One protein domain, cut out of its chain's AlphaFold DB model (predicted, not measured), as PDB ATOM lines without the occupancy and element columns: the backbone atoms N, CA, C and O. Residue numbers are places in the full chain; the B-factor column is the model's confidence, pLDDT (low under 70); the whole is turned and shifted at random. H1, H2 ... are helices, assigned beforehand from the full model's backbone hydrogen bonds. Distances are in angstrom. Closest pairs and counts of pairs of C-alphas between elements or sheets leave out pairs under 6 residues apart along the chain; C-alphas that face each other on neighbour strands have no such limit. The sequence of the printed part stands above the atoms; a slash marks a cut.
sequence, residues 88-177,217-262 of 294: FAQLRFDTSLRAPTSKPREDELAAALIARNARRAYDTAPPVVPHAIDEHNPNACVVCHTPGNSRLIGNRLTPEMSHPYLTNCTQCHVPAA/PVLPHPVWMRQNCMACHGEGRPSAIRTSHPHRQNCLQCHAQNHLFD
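Overview. This is residues 88 to 177 and 217 to 262 of the 294 residues of an uncharacterized protein of Verrucomicrobiales bacterium T37 (UniProt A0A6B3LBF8). There is little regular structure here: long loops wind together into one body, with three short helices set separately among them, H1 at one side. Residues 88 to 105 run along the outside, and residues 152 to 153 pair antiparallel with 156 to 157 in a small turn. The printed part has 136 residues, 24 of them in H1, H2 and H3 in that order; it is all helix, with no named strand, and compact, radius of gyration of the C-alphas 15.5 A, spanning 41 by 36 by 28 A.

Arrangement. Look first at H1, residues 106 to 117, where every O i to N i+4 pair is within hydrogen-bond range. It is apart from H2, residues 138 to 145, which has 1 of 4 such pairs and 3 of 5 O i to N i+3 pairs within range. H3, residues 230 to 233, is too short for an O i to N i+4 pair and is apart from both.

Along the chain. Find C-alpha 106 at (161.221, 132.871, 154.177); from there H1 runs 16.4 A to C-alpha 117. H2 runs 10.9 A; H3 runs 4.6 A, ending at C-alpha 233 at (163.189, 145.467, 143.846).

Size, cuts and confidence. The C-alphas of Gln 90 and His 259 are farthest apart, 45.9 A. Residues 178 to 216 are not printed, a 38.3 A gap between C-alphas 177 and 217. The link from H1 to H2 is long. Residues 88 to 103 have pLDDT under 70.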
ATOM      1  N   PHE A  88     150.803 137.628 121.105       67.19
ATOM      2  CA  PHE A  88     151.120 138.587 122.180       67.19
ATOM      3  C   PHE A  88     149.936 139.466 122.609       67.19
ATOM      4  O   PHE A  88     149.830 139.822 123.782       67.19
ATOM      5  N   ALA A  89     149.021 139.779 121.685       66.94
ATOM      6  CA  ALA A  89     147.811 140.555 121.967       66.94
ATOM      7  C   ALA A  89     146.851 139.858 122.953       66.94
ATOM      8  O   ALA A  89     146.006 140.518 123.552       66.94
ATOM      9  N   GLN A  90     146.977 138.541 123.136       68.81
ATOM     10  CA  GLN A  90     146.147 137.754 124.052       68.81
ATOM     11  C   GLN A  90     146.747 137.658 125.464       68.81
ATOM     12  O   GLN A  90     146.081 137.180 126.386       68.81
ATOM     13  N   LEU A  91     147.994 138.106 125.662       67.94
ATOM     14  CA  LEU A  91     148.638 138.074 126.974       67.94
ATOM     15  C   LEU A  91     148.008 139.121 127.894       67.94
ATOM     16  O   LEU A  91     147.966 140.313 127.587       67.94
ATOM     17  N   ARG A  92     147.531 138.670 129.058       65.38
ATOM     18  CA  ARG A  92     146.900 139.546 130.047       65.38
ATOM     19  C   ARG A  92     147.936 140.454 130.707       65.38
ATOM     20  O   ARG A  92     148.995 140.010 131.157       65.38
ATOM     21  N   PHE A  93     147.574 141.725 130.825       64.88
ATOM     22  CA  PHE A  93     148.196 142.660 131.751       64.88
ATOM     23  C   PHE A  93     147.526 142.452 133.100       64.88
ATOM     24  O   PHE A  93     146.386 142.870 133.284       64.88
ATOM     25  N   ASP A  94     148.186 141.767 134.025       56.41
ATOM     26  CA  ASP A  94     147.632 141.624 135.363       56.41
ATOM     27  C   ASP A  94     148.244 142.667 136.301       56.41
ATOM     28  O   ASP A  94     149.396 142.565 136.727       56.41
ATOM     29  N   THR A  95     147.467 143.705 136.597       56.97
ATOM     30  CA  THR A  95     147.798 144.710 137.612       56.97
ATOM     31  C   THR A  95     147.561 144.197 139.032       56.97
ATOM     32  O   THR A  95     148.095 144.784 139.969       56.97
ATOM     33  N   SER A  96     146.824 143.096 139.226       51.09
ATOM     34  CA  SER A  96     146.493 142.568 140.558       51.09
ATOM     35  C   SER A  96     147.697 141.951 141.277       51.09
ATOM     36  O   SER A  96     147.782 142.036 142.498       51.09
ATOM     37  N   LEU A  97     148.697 141.454 140.538       50.97
ATOM     38  CA  LEU A  97     149.988 141.031 141.102       50.97
ATOM     39  C   LEU A  97     150.937 142.199 141.417       50.97
ATOM     40  O   LEU A  97     151.968 141.986 142.053       50.97
ATOM     41  N   ARG A  98     150.597 143.428 141.000       52.09
ATOM     42  CA  ARG A  98     151.268 144.653 141.471       52.09
ATOM     43  C   ARG A  98     150.694 145.152 142.797       52.09
ATOM     44  O   ARG A  98     151.242 146.093 143.359       52.09
ATOM     45  N   ALA A  99     149.615 144.550 143.311       50.72
ATOM     46  CA  ALA A  99     149.166 144.850 144.663       50.72
ATOM     47  C   ALA A  99     150.335 144.610 145.635       50.72
ATOM     48  O   ALA A  99     151.067 143.633 145.456       50.72
ATOM     49  N   PRO A 100     150.548 145.483 146.636       52.72
ATOM     50  CA  PRO A 100     151.652 145.342 147.573       52.72
ATOM     51  C   PRO A 100     151.558 143.979 148.254       52.72
ATOM     52  O   PRO A 100     150.717 143.747 149.123       52.72
ATOM     53  N   THR A 101     152.411 143.052 147.828       58.38
ATOM     54  CA  THR A 101     152.436 141.713 148.389       58.38
ATOM     55  C   THR A 101     152.971 141.798 149.816       58.38
ATOM     56  O   THR A 101     153.867 142.592 150.150       58.38
ATOM     57  N   SER A 102     152.394 140.992 150.710       63.72
ATOM     58  CA  SER A 102     153.009 140.708 152.006       63.72
ATOM     59  C   SER A 102     154.460 140.277 151.786       63.72
ATOM     60  O   SER A 102     154.775 139.699 150.745       63.72
ATOM     61  N   LYS A 103     155.353 140.579 152.742       69.62
ATOM     62  CA  LYS A 103     156.746 140.122 152.677       69.62
ATOM     63  C   LYS A 103     156.680 138.615 152.396       69.62
ATOM     64  O   LYS A 103     155.970 137.945 153.152       69.62
ATOM     65  N   PRO A 104     157.321 138.117 151.322       73.12
ATOM     66  CA  PRO A 104     157.278 136.698 151.028       73.12
ATOM     67  C   PRO A 104     157.761 135.944 152.258       73.12
ATOM     68  O   PRO A 104     158.650 136.420 152.984       73.12
ATOM     69  N   ARG A 105     157.135 134.799 152.516       82.38
ATOM     70  CA  ARG A 105     157.602 133.922 153.586       82.38
ATOM     71  C   ARG A 105     159.040 133.497 153.281       82.38
ATOM     72  O   ARG A 105     159.506 133.571 152.144       82.38
ATOM     73  N   GLU A 106     159.784 133.131 154.312       83.62
ATOM     74  CA  GLU A 106     161.221 132.871 154.177       83.62
ATOM     75  C   GLU A 106     161.506 131.703 153.212       83.62
ATOM     76  O   GLU A 106     162.426 131.777 152.399       83.62
ATOM     77  N   ASP A 107     160.633 130.692 153.210       85.56
ATOM     78  CA  ASP A 107     160.601 129.582 152.254       85.56
ATOM     79  C   ASP A 107     160.285 130.040 150.820       85.56
ATOM     80  O   ASP A 107     160.943 129.611 149.870       85.56
ATOM     81  N   GLU A 108     159.325 130.950 150.647       84.19
ATOM     82  CA  GLU A 108     158.973 131.519 149.338       84.19
ATOM     83  C   GLU A 108     160.121 132.348 148.748       84.19
ATOM     84  O   GLU A 108     160.429 132.238 147.557       84.19
ATOM     85  N   LEU A 109     160.785 133.156 149.581       82.88
ATOM     86  CA  LEU A 109     161.960 133.923 149.183       82.88
ATOM     87  C   LEU A 109     163.112 132.990 148.793       82.88
ATOM     88  O   LEU A 109     163.713 133.176 147.735       82.88
ATOM     89  N   ALA A 110     163.392 131.969 149.608       85.19
ATOM     90  CA  ALA A 110     164.429 130.984 149.316       85.19
ATOM     91  C   ALA A 110     164.163 130.263 147.983       85.19
ATOM     92  O   ALA A 110     165.051 130.189 147.133       85.19
ATOM     93  N   ALA A 111     162.926 129.818 147.741       86.88
ATOM     94  CA  ALA A 111     162.533 129.186 146.483       86.88
ATOM     95  C   ALA A 111     162.696 130.129 145.276       86.88
ATOM     96  O   ALA A 111     163.179 129.716 144.217       86.88
ATOM     97  N   ALA A 112     162.343 131.409 145.425       84.31
ATOM     98  CA  ALA A 112     162.525 132.404 144.372       84.31
ATOM     99  C   ALA A 112     164.008 132.659 144.051       84.31
ATOM    100  O   ALA A 112     164.369 132.778 142.876       84.31
ATOM    101  N   LEU A 113     164.872 132.706 145.069       84.75
ATOM    102  CA  LEU A 113     166.320 132.845 144.896       84.75
ATOM    103  C   LEU A 113     166.927 131.616 144.208       84.75
ATOM    104  O   LEU A 113     167.698 131.779 143.265       84.75
ATOM    105  N   ILE A 114     166.515 130.403 144.591       87.31
ATOM    106  CA  ILE A 114     166.924 129.158 143.918       87.31
ATOM    107  C   ILE A 114     166.532 129.202 142.435       87.31
ATOM    108  O   ILE A 114     167.378 128.998 141.566       87.31
ATOM    109  N   ALA A 115     165.279 129.545 142.123       86.88
ATOM    110  CA  ALA A 115     164.802 129.625 140.742       86.88
ATOM    111  C   ALA A 115     165.518 130.711 139.914       86.88
ATOM    112  O   ALA A 115     165.695 130.563 138.703       86.88
ATOM    113  N   ARG A 116     165.924 131.819 140.544       87.56
ATOM    114  CA  ARG A 116     166.730 132.868 139.903       87.56
ATOM    115  C   ARG A 116     168.147 132.378 139.603       87.56
ATOM    116  O   ARG A 116     168.643 132.626 138.500       87.56
ATOM    117  N   ASN A 117     168.771 131.709 140.569       87.56
ATOM    118  CA  ASN A 117     170.150 131.237 140.483       87.56
ATOM    119  C   ASN A 117     170.287 130.072 139.505       87.56
ATOM    120  O   ASN A 117     171.245 130.045 138.748       87.56
ATOM    121  N   ALA A 118     169.280 129.202 139.400       88.94
ATOM    122  CA  ALA A 118     169.251 128.112 138.424       88.94
ATOM    123  C   ALA A 118     169.332 128.578 136.957       88.94
ATOM    124  O   ALA A 118     169.664 127.791 136.079       88.94
ATOM    125  N   ARG A 119     169.031 129.853 136.670       91.38
ATOM    126  CA  ARG A 119     169.147 130.425 135.318       91.38
ATOM    127  C   ARG A 119     170.467 131.155 135.084       91.38
ATOM    128  O   ARG A 119     170.581 131.862 134.090       91.38
ATOM    129  N   ARG A 120     171.419 131.091 136.014       91.75
ATOM    130  CA  ARG A 120     172.656 131.875 135.983       91.75
ATOM    131  C   ARG A 120     173.846 131.003 136.331       91.75
ATOM    132  O   ARG A 120     173.761 130.158 137.209       91.75
ATOM    133  N   ALA A 121     174.981 131.295 135.709       90.38
ATOM    134  CA  ALA A 121     176.246 130.685 136.099       90.38
ATOM    135  C   ALA A 121     176.735 131.194 137.473       90.38
ATOM    136  O   ALA A 121     177.338 130.446 138.228       90.38
ATOM    137  N   TYR A 122     176.471 132.463 137.802       90.06
ATOM    138  CA  TYR A 122     176.811 133.138 139.064       90.06
ATOM    139  C   TYR A 122     175.838 134.306 139.304       90.06
ATOM    140  O   TYR A 122     175.122 134.703 138.384       90.06
ATOM    141  N   ASP A 123     175.788 134.891 140.507       84.75
ATOM    142  CA  ASP A 123     174.738 135.855 140.902       84.75
ATOM    143  C   ASP A 123     174.486 137.011 139.902       84.75
ATOM    144  O   ASP A 123     173.348 137.419 139.638       84.75
ATOM    145  N   THR A 124     175.551 137.533 139.301       86.06
ATOM    146  CA  THR A 124     175.510 138.673 138.377       86.06
ATOM    147  C   THR A 124     175.563 138.269 136.901       86.06
ATOM    148  O   THR A 124     175.509 139.142 136.031       86.06
ATOM    149  N   ALA A 125     175.564 136.972 136.588       92.25
ATOM    150  CA  ALA A 125     175.527 136.505 135.209       92.25
ATOM    151  C   ALA A 125     174.198 136.896 134.531       92.25
ATOM    152  O   ALA A 125     173.148 136.954 135.198       92.25
ATOM    153  N   PRO A 126     174.205 137.167 133.215       94.12
ATOM    154  CA  PRO A 126     172.982 137.208 132.431       94.12
ATOM    155  C   PRO A 126     172.196 135.888 132.576       94.12
ATOM    156  O   PRO A 126     172.800 134.815 132.562       94.12
ATOM    157  N   PRO A 127     170.865 135.931 132.764       93.69
ATOM    158  CA  PRO A 127     170.031 134.740 132.734       93.69
ATOM    159  C   PRO A 127     170.050 134.065 131.368       93.69
ATOM    160  O   PRO A 127     169.913 134.760 130.360       93.69
ATOM    161  N   VAL A 128     170.027 132.733 131.364       94.19
ATOM    162  CA  VAL A 128     169.522 131.971 130.214       94.19
ATOM    163  C   VAL A 128     168.029 132.234 130.010       94.19
ATOM    164  O   VAL A 128     167.289 132.471 130.977       94.19
ATOM    165  N   VAL A 129     167.575 132.182 128.758       92.25
ATOM    166  CA  VAL A 129     166.167 132.377 128.401       92.25
ATOM    167  C   VAL A 129     165.410 131.055 128.590       92.25
ATOM    168  O   VAL A 129     165.742 130.068 127.937       92.25
ATOM    169  N   PRO A 130     164.414 130.982 129.496       89.62
ATOM    170  CA  PRO A 130     163.750 129.725 129.858       89.62
ATOM    171  C   PRO A 130     162.559 129.372 128.950       89.62
ATOM    172  O   PRO A 130     161.733 128.540 129.313       89.62
ATOM    173  N   HIS A 131     162.415 130.059 127.825       87.00
ATOM    174  CA  HIS A 131     161.383 129.862 126.815       87.00
ATOM    175  C   HIS A 131     162.028 130.079 125.448       87.00
ATOM    176  O   HIS A 131     163.086 130.708 125.370       87.00
ATOM    177  N   ALA A 132     161.408 129.588 124.381       83.69
ATOM    178  CA  ALA A 132     161.926 129.889 123.056       83.69
ATOM    179  C   ALA A 132     161.643 131.344 122.658       83.69
ATOM    180  O   ALA A 132     160.845 132.053 123.289       83.69
ATOM    181  N   ILE A 133     162.400 131.794 121.667       83.31
ATOM    182  CA  ILE A 133     162.496 133.180 121.232       83.31
ATOM    183  C   ILE A 133     162.634 133.234 119.716       83.31
ATOM    184  O   ILE A 133     163.119 132.295 119.096       83.31
ATOM    185  N   ASP A 134     162.251 134.373 119.153       81.38
ATOM    186  CA  ASP A 134     162.668 134.779 117.817       81.38
ATOM    187  C   ASP A 134     164.002 135.530 117.950       81.38
ATOM    188  O   ASP A 134     164.048 136.653 118.462       81.38
ATOM    189  N   GLU A 135     165.099 134.885 117.555       78.31
ATOM    190  CA  GLU A 135     166.453 135.441 117.675       78.31
ATOM    191  C   GLU A 135     166.728 136.580 116.680       78.31
ATOM    192  O   GLU A 135     167.600 137.415 116.927       78.31
ATOM    193  N   HIS A 136     165.956 136.658 115.592       76.62
ATOM    194  CA  HIS A 136     166.118 137.652 114.529       76.62
ATOM    195  C   HIS A 136     165.396 138.956 114.823       76.62
ATOM    196  O   HIS A 136     165.734 140.005 114.269       76.62
ATOM    197  N   ASN A 137     164.395 138.901 115.697       81.12
ATOM    198  CA  ASN A 137     163.559 140.037 116.010       81.12
ATOM    199  C   ASN A 137     163.748 140.490 117.463       81.12
ATOM    200  O   ASN A 137     162.954 140.142 118.343       81.12
ATOM    201  N   PRO A 138     164.726 141.367 117.743       81.06
ATOM    202  CA  PRO A 138     164.934 141.877 119.097       81.06
ATOM    203  C   PRO A 138     163.732 142.665 119.640       81.06
ATOM    204  O   PRO A 138     163.612 142.856 120.854       81.06
ATOM    205  N   ASN A 139     162.809 143.104 118.772       84.75
ATOM    206  CA  ASN A 139     161.583 143.762 119.214       84.75
ATOM    207  C   ASN A 139     160.625 142.796 119.923       84.75
ATOM    208  O   ASN A 139     159.855 143.240 120.774       84.75
ATOM    209  N   ALA A 140     160.689 141.489 119.644       86.31
ATOM    210  CA  ALA A 140     159.866 140.487 120.320       86.31
ATOM    211  C   ALA A 140     160.152 140.443 121.833       86.31
ATOM    212  O   ALA A 140     159.231 140.349 122.648       86.31
ATOM    213  N   CYS A 141     161.417 140.613 122.230       90.06
ATOM    214  CA  CYS A 141     161.854 140.605 123.627       90.06
ATOM    215  C   CYS A 141     161.226 141.755 124.436       90.06
ATOM    216  O   CYS A 141     160.724 141.576 125.551       90.06
ATOM    217  N   VAL A 142     161.247 142.968 123.876       90.69
ATOM    218  CA  VAL A 142     160.866 144.189 124.604       90.69
ATOM    219  C   VAL A 142     159.363 144.360 124.791       90.69
ATOM    220  O   VAL A 142     158.959 145.170 125.626       90.69
ATOM    221  N   VAL A 143     158.532 143.561 124.113       87.62
ATOM    222  CA  VAL A 143     157.079 143.505 124.366       87.62
ATOM    223  C   VAL A 143     156.783 143.141 125.825       87.62
ATOM    224  O   VAL A 143     155.828 143.660 126.405       87.62
ATOM    225  N   CYS A 144     157.622 142.288 126.425       89.12
ATOM    226  CA  CYS A 144     157.440 141.760 127.780       89.12
ATOM    227  C   CYS A 144     158.529 142.191 128.771       89.12
ATOM    228  O   CYS A 144     158.282 142.186 129.979       89.12
ATOM    229  N   HIS A 145     159.735 142.506 128.287       92.06
ATOM    230  CA  HIS A 145     160.894 142.783 129.140       92.06
ATOM    231  C   HIS A 145     161.197 144.280 129.325       92.06
ATOM    232  O   HIS A 145     162.026 144.630 130.159       92.06
ATOM    233  N   THR A 146     160.529 145.192 128.616       89.94
ATOM    234  CA  THR A 146     160.684 146.639 128.864       89.94
ATOM    235  C   THR A 146     160.063 147.057 130.204       89.94
ATOM    236  O   THR A 146     159.001 146.539 130.562       89.94
ATOM    237  N   PRO A 147     160.669 148.014 130.937       85.94
ATOM    238  CA  PRO A 147     160.075 148.575 132.148       85.94
ATOM    239  C   PRO A 147     158.622 149.028 131.951       85.94
ATOM    240  O   PRO A 147     158.294 149.691 130.969       85.94
ATOM    241  N   GLY A 148     157.736 148.651 132.871       82.12
ATOM    242  CA  GLY A 148     156.303 148.944 132.804       82.12
ATOM    243  C   GLY A 148     155.492 147.981 131.932       82.12
ATOM    244  O   GLY A 148     154.269 147.935 132.080       82.12
ATOM    245  N   ASN A 149     156.150 147.161 131.106       84.50
ATOM    246  CA  ASN A 149     155.543 146.213 130.171       84.50
ATOM    247  C   ASN A 149     155.619 144.746 130.632       84.50
ATOM    248  O   ASN A 149     155.417 143.838 129.827       84.50
ATOM    249  N   SER A 150     155.840 144.471 131.918       83.88
ATOM    250  CA  SER A 150     155.751 143.092 132.404       83.88
ATOM    251  C   SER A 150     154.392 142.447 132.092       83.88
ATOM    252  O   SER A 150     153.340 143.047 132.323       83.88
ATOM    253  N   ARG A 151     154.416 141.210 131.586       82.81
ATOM    254  CA  ARG A 151     153.245 140.372 131.288       82.81
ATOM    255  C   ARG A 151     153.117 139.247 132.305       82.81
ATOM    256  O   ARG A 151     154.103 138.850 132.926       82.81
ATOM    257  N   LEU A 152     151.905 138.723 132.461       80.31
ATOM    258  CA  LEU A 152     151.661 137.544 133.282       80.31
ATOM    259  C   LEU A 152     151.676 136.286 132.410       80.31
ATOM    260  O   LEU A 152     150.818 136.122 131.546       80.31
ATOM    261  N   ILE A 153     152.636 135.391 132.649       79.81
ATOM    262  CA  ILE A 153     152.775 134.125 131.916       79.81
ATOM    263  C   ILE A 153     152.901 132.992 132.936       79.81
ATOM    264  O   ILE A 153     153.809 132.995 133.766       79.81
ATOM    265  N   GLY A 154     151.967 132.035 132.919       75.50
ATOM    266  CA  GLY A 154     151.970 130.897 133.851       75.50
ATOM    267  C   GLY A 154     152.002 131.317 135.328       75.50
ATOM    268  O   GLY A 154     152.794 130.775 136.100       75.50
ATOM    269  N   ASN A 155     151.199 132.325 135.695       73.38
ATOM    270  CA  ASN A 155     151.151 132.959 137.024       73.38
ATOM    271  C   ASN A 155     152.480 133.570 137.503       73.38
ATOM    272  O   ASN A 155     152.689 133.759 138.700       73.38
ATOM    273  N   ARG A 156     153.392 133.898 136.580       75.38
ATOM    274  CA  ARG A 156     154.637 134.609 136.877       75.38
ATOM    275  C   ARG A 156     154.724 135.904 136.088       75.38
ATOM    276  O   ARG A 156     154.456 135.936 134.888       75.38
ATOM    277  N   LEU A 157     155.122 136.966 136.777       81.44
ATOM    278  CA  LEU A 157     155.402 138.246 136.145       81.44
ATOM    279  C   LEU A 157     156.710 138.144 135.352       81.44
ATOM    280  O   LEU A 157     157.721 137.671 135.883       81.44
ATOM    281  N   THR A 158     156.714 138.592 134.095       87.06
ATOM    282  CA  THR A 158     157.950 138.638 133.308       87.06
ATOM    283  C   THR A 158     158.947 139.615 133.944       87.06
ATOM    284  O   THR A 158     158.563 140.712 134.370       87.06
ATOM    285  N   PRO A 159     160.238 139.242 134.043       88.12
ATOM    286  CA  PRO A 159     161.252 140.139 134.580       88.12
ATOM    287  C   PRO A 159     161.420 141.347 133.655       88.12
ATOM    288  O   PRO A 159     161.398 141.198 132.436       88.12
ATOM    289  N   GLU A 160     161.610 142.533 134.230       90.88
ATOM    290  CA  GLU A 160     161.982 143.706 133.432       90.88
ATOM    291  C   GLU A 160     163.493 143.705 133.202       90.88
ATOM    292  O   GLU A 160     164.256 143.162 134.007       90.88
ATOM    293  N   MET A 161     163.930 144.345 132.123       92.69
ATOM    294  CA  MET A 161     165.337 144.615 131.872       92.69
ATOM    295  C   MET A 161     165.899 145.473 133.003       92.69
ATOM    296  O   MET A 161     165.369 146.537 133.347       92.69
ATOM    297  N   SER A 162     167.001 144.995 133.580       92.75
ATOM    298  CA  SER A 162     167.741 145.705 134.618       92.75
ATOM    299  C   SER A 162     168.732 146.718 134.044       92.75
ATOM    300  O   SER A 162     169.288 147.508 134.800       92.75
ATOM    301  N   HIS A 163     168.962 146.706 132.733       94.50
ATOM    302  CA  HIS A 163     169.908 147.565 132.026       94.50
ATOM    303  C   HIS A 163     169.198 148.447 130.985       94.50
ATOM    304  O   HIS A 163     168.052 148.163 130.627       94.50
ATOM    305  N   PRO A 164     169.857 149.513 130.487       92.75
ATOM    306  CA  PRO A 164     169.381 150.264 129.329       92.75
ATOM    307  C   PRO A 164     169.114 149.352 128.133       92.75
ATOM    308  O   PRO A 164     169.741 148.304 127.998       92.75
ATOM    309  N   TYR A 165     168.203 149.756 127.253       92.50
ATOM    310  CA  TYR A 165     167.883 148.974 126.063       92.50
ATOM    311  C   TYR A 165     169.132 148.700 125.205       92.50
ATOM    312  O   TYR A 165     169.917 149.606 124.929       92.50
ATOM    313  N   LEU A 166     169.279 147.441 124.786       90.56
ATOM    314  CA  LEU A 166     170.292 146.966 123.847       90.56
ATOM    315  C   LEU A 166     169.578 146.227 122.714       90.56
ATOM    316  O   LEU A 166     168.637 145.473 122.961       90.56
ATOM    317  N   THR A 167     170.033 146.432 121.481       87.69
ATOM    318  CA  THR A 167     169.358 145.937 120.273       87.69
ATOM    319  C   THR A 167     169.582 144.459 119.990       87.69
ATOM    320  O   THR A 167     168.853 143.900 119.188       87.69
ATOM    321  N   ASN A 168     170.563 143.808 120.613       90.38
ATOM    322  CA  ASN A 168     170.845 142.395 120.378       90.38
ATOM    323  C   ASN A 168     170.984 141.669 121.724       90.38
ATOM    324  O   ASN A 168     172.047 141.659 122.350       90.38
ATOM    325  N   CYS A 169     169.851 141.130 122.184       91.75
ATOM    326  CA  CYS A 169     169.682 140.497 123.491       91.75
ATOM    327  C   CYS A 169     170.416 139.151 123.588       91.75
ATOM    328  O   CYS A 169     170.919 138.802 124.659       91.75
ATOM    329  N   THR A 170     170.496 138.411 122.480       91.25
ATOM    330  CA  THR A 170     171.058 137.053 122.412       91.25
ATOM    331  C   THR A 170     172.583 137.023 122.488       91.25
ATOM    332  O   THR A 170     173.149 135.980 122.793       91.25
ATOM    333  N   GLN A 171     173.257 138.176 122.374       91.50
ATOM    334  CA  GLN A 171     174.676 138.317 122.743       91.50
ATOM    335  C   GLN A 171     174.961 137.977 124.211       91.50
ATOM    336  O   GLN A 171     176.091 137.647 124.562       91.50
ATOM    337  N   CYS A 172     173.970 138.125 125.094       93.06
ATOM    338  CA  CYS A 172     174.131 137.875 126.527       93.06
ATOM    339  C   CYS A 172     173.132 136.844 127.060       93.06
ATOM    340  O   CYS A 172     173.449 136.118 127.999       93.06
ATOM    341  N   HIS A 173     171.928 136.788 126.493       93.81
ATOM    342  CA  HIS A 173     170.857 135.904 126.934       93.81
ATOM    343  C   HIS A 173     170.676 134.745 125.959       93.81
ATOM    344  O   HIS A 173     170.004 134.879 124.941       93.81
ATOM    345  N   VAL A 174     171.256 133.598 126.296       90.56
ATOM    346  CA  VAL A 174     171.187 132.388 125.468       90.56
ATOM    347  C   VAL A 174     169.980 131.534 125.884       90.56
ATOM    348  O   VAL A 174     169.744 131.393 127.092       90.56
ATOM    349  N   PRO A 175     169.200 130.957 124.949       88.50
ATOM    350  CA  PRO A 175     168.147 130.000 125.281       88.50
ATOM    351  C   PRO A 175     168.673 128.806 126.080       88.50
ATOM    352  O   PRO A 175     169.730 128.255 125.780       88.50
ATOM    353  N   ALA A 176     167.922 128.378 127.095       84.25
ATOM    354  CA  ALA A 176     168.328 127.272 127.966       84.25
ATOM    355  C   ALA A 176     168.439 125.926 127.225       84.25
ATOM    356  O   ALA A 176     169.211 125.069 127.641       84.25
ATOM    357  N   ALA A 177     167.687 125.754 126.136       72.56
ATOM    358  CA  ALA A 177     167.749 124.577 125.272       72.56
ATOM    359  C   ALA A 177     168.882 124.646 124.223       72.56
ATOM    360  O   ALA A 177     169.043 123.709 123.448       72.56
ATOM    361  N   PRO A 217     172.296 151.191 153.791       91.38
ATOM    362  CA  PRO A 217     173.047 149.997 153.426       91.38
ATOM    363  C   PRO A 217     173.808 150.170 152.110       91.38
ATOM    364  O   PRO A 217     173.284 150.773 151.167       91.38
ATOM    365  N   VAL A 218     175.005 149.593 152.020       91.88
ATOM    366  CA  VAL A 218     175.733 149.488 150.747       91.88
ATOM    367  C   VAL A 218     175.044 148.486 149.823       91.88
ATOM    368  O   VAL A 218     174.420 147.521 150.271       91.88
ATOM    369  N   LEU A 219     175.165 148.694 148.514       90.12
ATOM    370  CA  LEU A 219     174.614 147.774 147.529       90.12
ATOM    371  C   LEU A 219     175.424 146.471 147.511       90.12
ATOM    372  O   LEU A 219     176.626 146.514 147.234       90.12
ATOM    373  N   PRO A 220     174.782 145.314 147.740       87.12
ATOM    374  CA  PRO A 220     175.462 144.024 147.828       87.12
ATOM    375  C   PRO A 220     175.872 143.438 146.466       87.12
ATOM    376  O   PRO A 220     176.412 142.340 146.404       87.12
ATOM    377  N   HIS A 221     175.624 144.145 145.364       87.50
ATOM    378  CA  HIS A 221     175.933 143.702 144.006       87.50
ATOM    379  C   HIS A 221     176.361 144.891 143.125       87.50
ATOM    380  O   HIS A 221     175.994 146.035 143.418       87.50
ATOM    381  N   PRO A 222     177.082 144.652 142.013       88.38
ATOM    382  CA  PRO A 222     177.428 145.699 141.056       88.38
ATOM    383  C   PRO A 222     176.179 146.273 140.374       88.38
ATOM    384  O   PRO A 222     175.161 145.590 140.214       88.38
ATOM    385  N   VAL A 223     176.268 147.534 139.941       89.88
ATOM    386  CA  VAL A 223     175.171 148.241 139.242       89.88
ATOM    387  C   VAL A 223     175.316 148.244 137.724       89.88
ATOM    388  O   VAL A 223     174.366 148.573 137.011       89.88
ATOM    389  N   TRP A 224     176.491 147.887 137.201       90.38
ATOM    390  CA  TRP A 224     176.683 147.759 135.761       90.38
ATOM    391  C   TRP A 224     175.747 146.681 135.205       90.38
ATOM    392  O   TRP A 224     175.651 145.579 135.748       90.38
ATOM    393  N   MET A 225     175.001 147.028 134.155       92.44
ATOM    394  CA  MET A 225     173.902 146.225 133.598       92.44
ATOM    395  C   MET A 225     172.752 145.928 134.593       92.44
ATOM    396  O   MET A 225     171.988 144.973 134.414       92.44
ATOM    397  N   ARG A 226     172.630 146.717 135.673       92.12
ATOM    398  CA  ARG A 226     171.602 146.626 136.738       92.12
ATOM    399  C   ARG A 226     171.155 148.002 137.237       92.12
ATOM    400  O   ARG A 226     170.840 148.181 138.410       92.12
ATOM    401  N   GLN A 227     171.149 148.983 136.346       91.62
ATOM    402  CA  GLN A 227     170.814 150.371 136.640       91.62
ATOM    403  C   GLN A 227     169.324 150.567 136.976       91.62
ATOM    404  O   GLN A 227     168.980 151.501 137.694       91.62
ATOM    405  N   ASN A 228     168.438 149.684 136.506       91.38
ATOM    406  CA  ASN A 228     167.029 149.679 136.893       91.38
ATOM    407  C   ASN A 228     166.823 148.827 138.157       91.38
ATOM    408  O   ASN A 228     166.507 147.639 138.080       91.38
ATOM    409  N   CYS A 229     166.977 149.441 139.333       89.56
ATOM    410  CA  CYS A 229     166.798 148.776 140.630       89.56
ATOM    411  C   CYS A 229     165.406 148.130 140.759       89.56
ATOM    412  O   CYS A 229     165.261 147.037 141.314       89.56
ATOM    413  N   MET A 230     164.387 148.779 140.188       87.00
ATOM    414  CA  MET A 230     162.998 148.328 140.246       87.00
ATOM    415  C   MET A 230     162.743 147.071 139.410       87.00
ATOM    416  O   MET A 230     161.754 146.393 139.668       87.00
ATOM    417  N   ALA A 231     163.657 146.673 138.516       89.19
ATOM    418  CA  ALA A 231     163.601 145.390 137.808       89.19
ATOM    419  C   ALA A 231     163.748 144.166 138.734       89.19
ATOM    420  O   ALA A 231     163.310 143.070 138.391       89.19
ATOM    421  N   CYS A 232     164.337 144.340 139.921       86.56
ATOM    422  CA  CYS A 232     164.453 143.293 140.945       86.56
ATOM    423  C   CYS A 232     163.725 143.671 142.239       86.56
ATOM    424  O   CYS A 232     163.157 142.804 142.903       86.56
ATOM    425  N   HIS A 233     163.703 144.960 142.576       87.06
ATOM    426  CA  HIS A 233     163.189 145.467 143.846       87.06
ATOM    427  C   HIS A 233     161.830 146.167 143.750       87.06
ATOM    428  O   HIS A 233     161.338 146.656 144.764       87.06
ATOM    429  N   GLY A 234     161.221 146.205 142.561       82.31
ATOM    430  CA  GLY A 234     159.886 146.757 142.357       82.31
ATOM    431  C   GLY A 234     158.763 145.900 142.937       82.31
ATOM    432  O   GLY A 234     158.962 144.755 143.341       82.31
ATOM    433  N   GLU A 235     157.568 146.479 142.970       77.12
ATOM    434  CA  GLU A 235     156.356 145.841 143.489       77.12
ATOM    435  C   GLU A 235     156.038 144.526 142.762       77.12
ATOM    436  O   GLU A 235     156.312 144.366 141.571       77.12
ATOM    437  N   GLY A 236     155.489 143.555 143.496       75.69
ATOM    438  CA  GLY A 236     155.163 142.230 142.959       75.69
ATOM    439  C   GLY A 236     156.374 141.323 142.694       75.69
ATOM    440  O   GLY A 236     156.203 140.192 142.238       75.69
ATOM    441  N   ARG A 237     157.605 141.773 142.984       78.81
ATOM    442  CA  ARG A 237     158.815 140.953 142.838       78.81
ATOM    443  C   ARG A 237     159.157 140.215 144.135       78.81
ATOM    444  O   ARG A 237     158.997 140.782 145.215       78.81
ATOM    445  N   PRO A 238     159.726 138.997 144.059       77.56
ATOM    446  CA  PRO A 238     160.131 138.255 145.257       77.56
ATOM    447  C   PRO A 238     161.158 138.993 146.127       77.56
ATOM    448  O   PRO A 238     161.164 138.846 147.342       77.56
ATOM    449  N   SER A 239     162.009 139.816 145.510       78.56
ATOM    450  CA  SER A 239     163.023 140.632 146.185       78.56
ATOM    451  C   SER A 239     162.616 142.102 146.333       78.56
ATOM    452  O   SER A 239     163.492 142.961 146.418       78.56
ATOM    453  N   ALA A 240     161.318 142.424 146.330       81.38
ATOM    454  CA  ALA A 240     160.845 143.799 146.477       81.38
ATOM    455  C   ALA A 240     161.423 144.466 147.740       81.38
ATOM    456  O   ALA A 240     161.305 143.928 148.847       81.38
ATOM    457  N   ILE A 241     162.047 145.640 147.591       79.19
ATOM    458  CA  ILE A 241     162.566 146.384 148.745       79.19
ATOM    459  C   ILE A 241     161.414 147.128 149.408       79.19
ATOM    460  O   ILE A 241     160.734 147.947 148.794       79.19
ATOM    461  N   ARG A 242     161.256 146.902 150.712       77.25
ATOM    462  CA  ARG A 242     160.433 147.751 151.574       77.25
ATOM    463  C   ARG A 242     161.311 148.868 152.118       77.25
ATOM    464  O   ARG A 242     162.000 148.695 153.118       77.25
ATOM    465  N   THR A 243     161.322 149.992 151.415       78.62
ATOM    466  CA  THR A 243     162.021 151.201 151.858       78.62
ATOM    467  C   THR A 243     161.088 152.074 152.690       78.62
ATOM    468  O   THR A 243     159.898 152.180 152.401       78.62
ATOM    469  N   SER A 244     161.630 152.753 153.700       82.75
ATOM    470  CA  SER A 244     160.921 153.816 154.425       82.75
ATOM    471  C   SER A 244     160.728 155.089 153.590       82.75
ATOM    472  O   SER A 244     160.039 156.010 154.019       82.75
ATOM    473  N   HIS A 245     161.306 155.150 152.385       88.00
ATOM    474  CA  HIS A 245     161.274 156.329 151.520       88.00
ATOM    475  C   HIS A 245     160.902 155.970 150.072       88.00
ATOM    476  O   HIS A 245     161.713 156.169 149.165       88.00
ATOM    477  N   PRO A 246     159.683 155.466 149.813       81.81
ATOM    478  CA  PRO A 246     159.264 155.042 148.470       81.81
ATOM    479  C   PRO A 246     159.206 156.196 147.454       81.81
ATOM    480  O   PRO A 246     159.249 155.971 146.252       81.81
ATOM    481  N   HIS A 247     159.151 157.445 147.927       83.50
ATOM    482  CA  HIS A 247     159.182 158.637 147.078       83.50
ATOM    483  C   HIS A 247     160.564 158.905 146.454       83.50
ATOM    484  O   HIS A 247     160.654 159.660 145.484       83.50
ATOM    485  N   ARG A 248     161.648 158.317 146.982       87.50
ATOM    486  CA  ARG A 248     163.006 158.522 146.457       87.50
ATOM    487  C   ARG A 248     163.219 157.676 145.206       87.50
ATOM    488  O   ARG A 248     163.258 156.455 145.281       87.50
ATOM    489  N   GLN A 249     163.416 158.342 144.071       83.19
ATOM    490  CA  GLN A 249     163.575 157.684 142.767       83.19
ATOM    491  C   GLN A 249     165.025 157.290 142.451       83.19
ATOM    492  O   GLN A 249     165.261 156.405 141.636       83.19
ATOM    493  N   ASN A 250     166.010 157.932 143.094       90.56
ATOM    494  CA  ASN A 250     167.427 157.655 142.869       90.56
ATOM    495  C   ASN A 250     168.059 156.989 144.098       90.56
ATOM    496  O   ASN A 250     168.540 157.658 145.012       90.56
ATOM    497  N   CYS A 251     168.071 155.655 144.107       90.06
ATOM    498  CA  CYS A 251     168.649 154.859 145.189       90.06
ATOM    499  C   CYS A 251     170.155 155.134 145.369       90.06
ATOM    500  O   CYS A 251     170.645 155.162 146.498       90.06
ATOM    501  N   LEU A 252     170.873 155.399 144.271       92.00
ATOM    502  CA  LEU A 252     172.325 155.609 144.256       92.00
ATOM    503  C   LEU A 252     172.759 156.927 144.904       92.00
ATOM    504  O   LEU A 252     173.940 157.108 145.175       92.00
ATOM    505  N   GLN A 253     171.820 157.831 145.194       93.06
ATOM    506  CA  GLN A 253     172.119 159.045 145.955       93.06
ATOM    507  C   GLN A 253     172.561 158.730 147.393       93.06
ATOM    508  O   GLN A 253     173.313 159.500 147.985       93.06
ATOM    509  N   CYS A 254     172.083 157.621 147.964       92.06
ATOM    510  CA  CYS A 254     172.382 157.237 149.345       92.06
ATOM    511  C   CYS A 254     173.019 155.850 149.451       92.06
ATOM    512  O   CYS A 254     173.839 155.628 150.335       92.06
ATOM    513  N   HIS A 255     172.650 154.920 148.572       91.50
ATOM    514  CA  HIS A 255     173.168 153.556 148.578       91.50
ATOM    515  C   HIS A 255     174.393 153.458 147.670       91.50
ATOM    516  O   HIS A 255     174.276 153.296 146.454       91.50
ATOM    517  N   ALA A 256     175.576 153.573 148.274       90.50
ATOM    518  CA  ALA A 256     176.844 153.405 147.577       90.50
ATOM    519  C   ALA A 256     177.091 151.932 147.213       90.50
ATOM    520  O   ALA A 256     176.621 151.021 147.895       90.50
ATOM    521  N   GLN A 257     177.848 151.694 146.141       87.94
ATOM    522  CA  GLN A 257     178.290 150.345 145.788       87.94
ATOM    523  C   GLN A 257     179.246 149.797 146.842       87.94
ATOM    524  O   GLN A 257     180.063 150.540 147.390       87.94
ATOM    525  N   ASN A 258     179.166 148.492 147.100       86.25
ATOM    526  CA  ASN A 258     180.172 147.829 147.912       86.25
ATOM    527  C   ASN A 258     181.558 147.985 147.253       86.25
ATOM    528  O   ASN A 258     181.714 147.779 146.048       86.25
ATOM    529  N   HIS A 259     182.557 148.341 148.063       83.00
ATOM    530  CA  HIS A 259     183.949 148.537 147.657       83.00
ATOM    531  C   HIS A 259     184.575 147.302 146.984       83.00
ATOM    532  O   HIS A 259     185.546 147.435 146.241       83.00
ATOM    533  N   LEU A 260     184.020 146.107 147.215       81.00
ATOM    534  CA  LEU A 260     184.417 144.871 146.537       81.00
ATOM    535  C   LEU A 260     184.140 144.892 145.024       81.00
ATOM    536  O   LEU A 260     184.751 144.122 144.292       81.00
ATOM    537  N   PHE A 261     183.244 145.764 144.553       79.00
ATOM    538  CA  PHE A 261     182.914 145.928 143.131       79.00
ATOM    539  C   PHE A 261     183.551 147.175 142.503       79.00
ATOM    540  O   PHE A 261     183.237 147.518 141.360       79.00
ATOM    541  N   ASP A 262     184.415 147.881 143.236       76.69
ATOM    542  CA  ASP A 262     185.144 149.028 142.700       76.69
ATOM    543  C   ASP A 262     186.279 148.544 141.789       76.69
ATOM    544  O   ASP A 262     187.359 148.175 142.246       76.69
TER     545      ASP A 262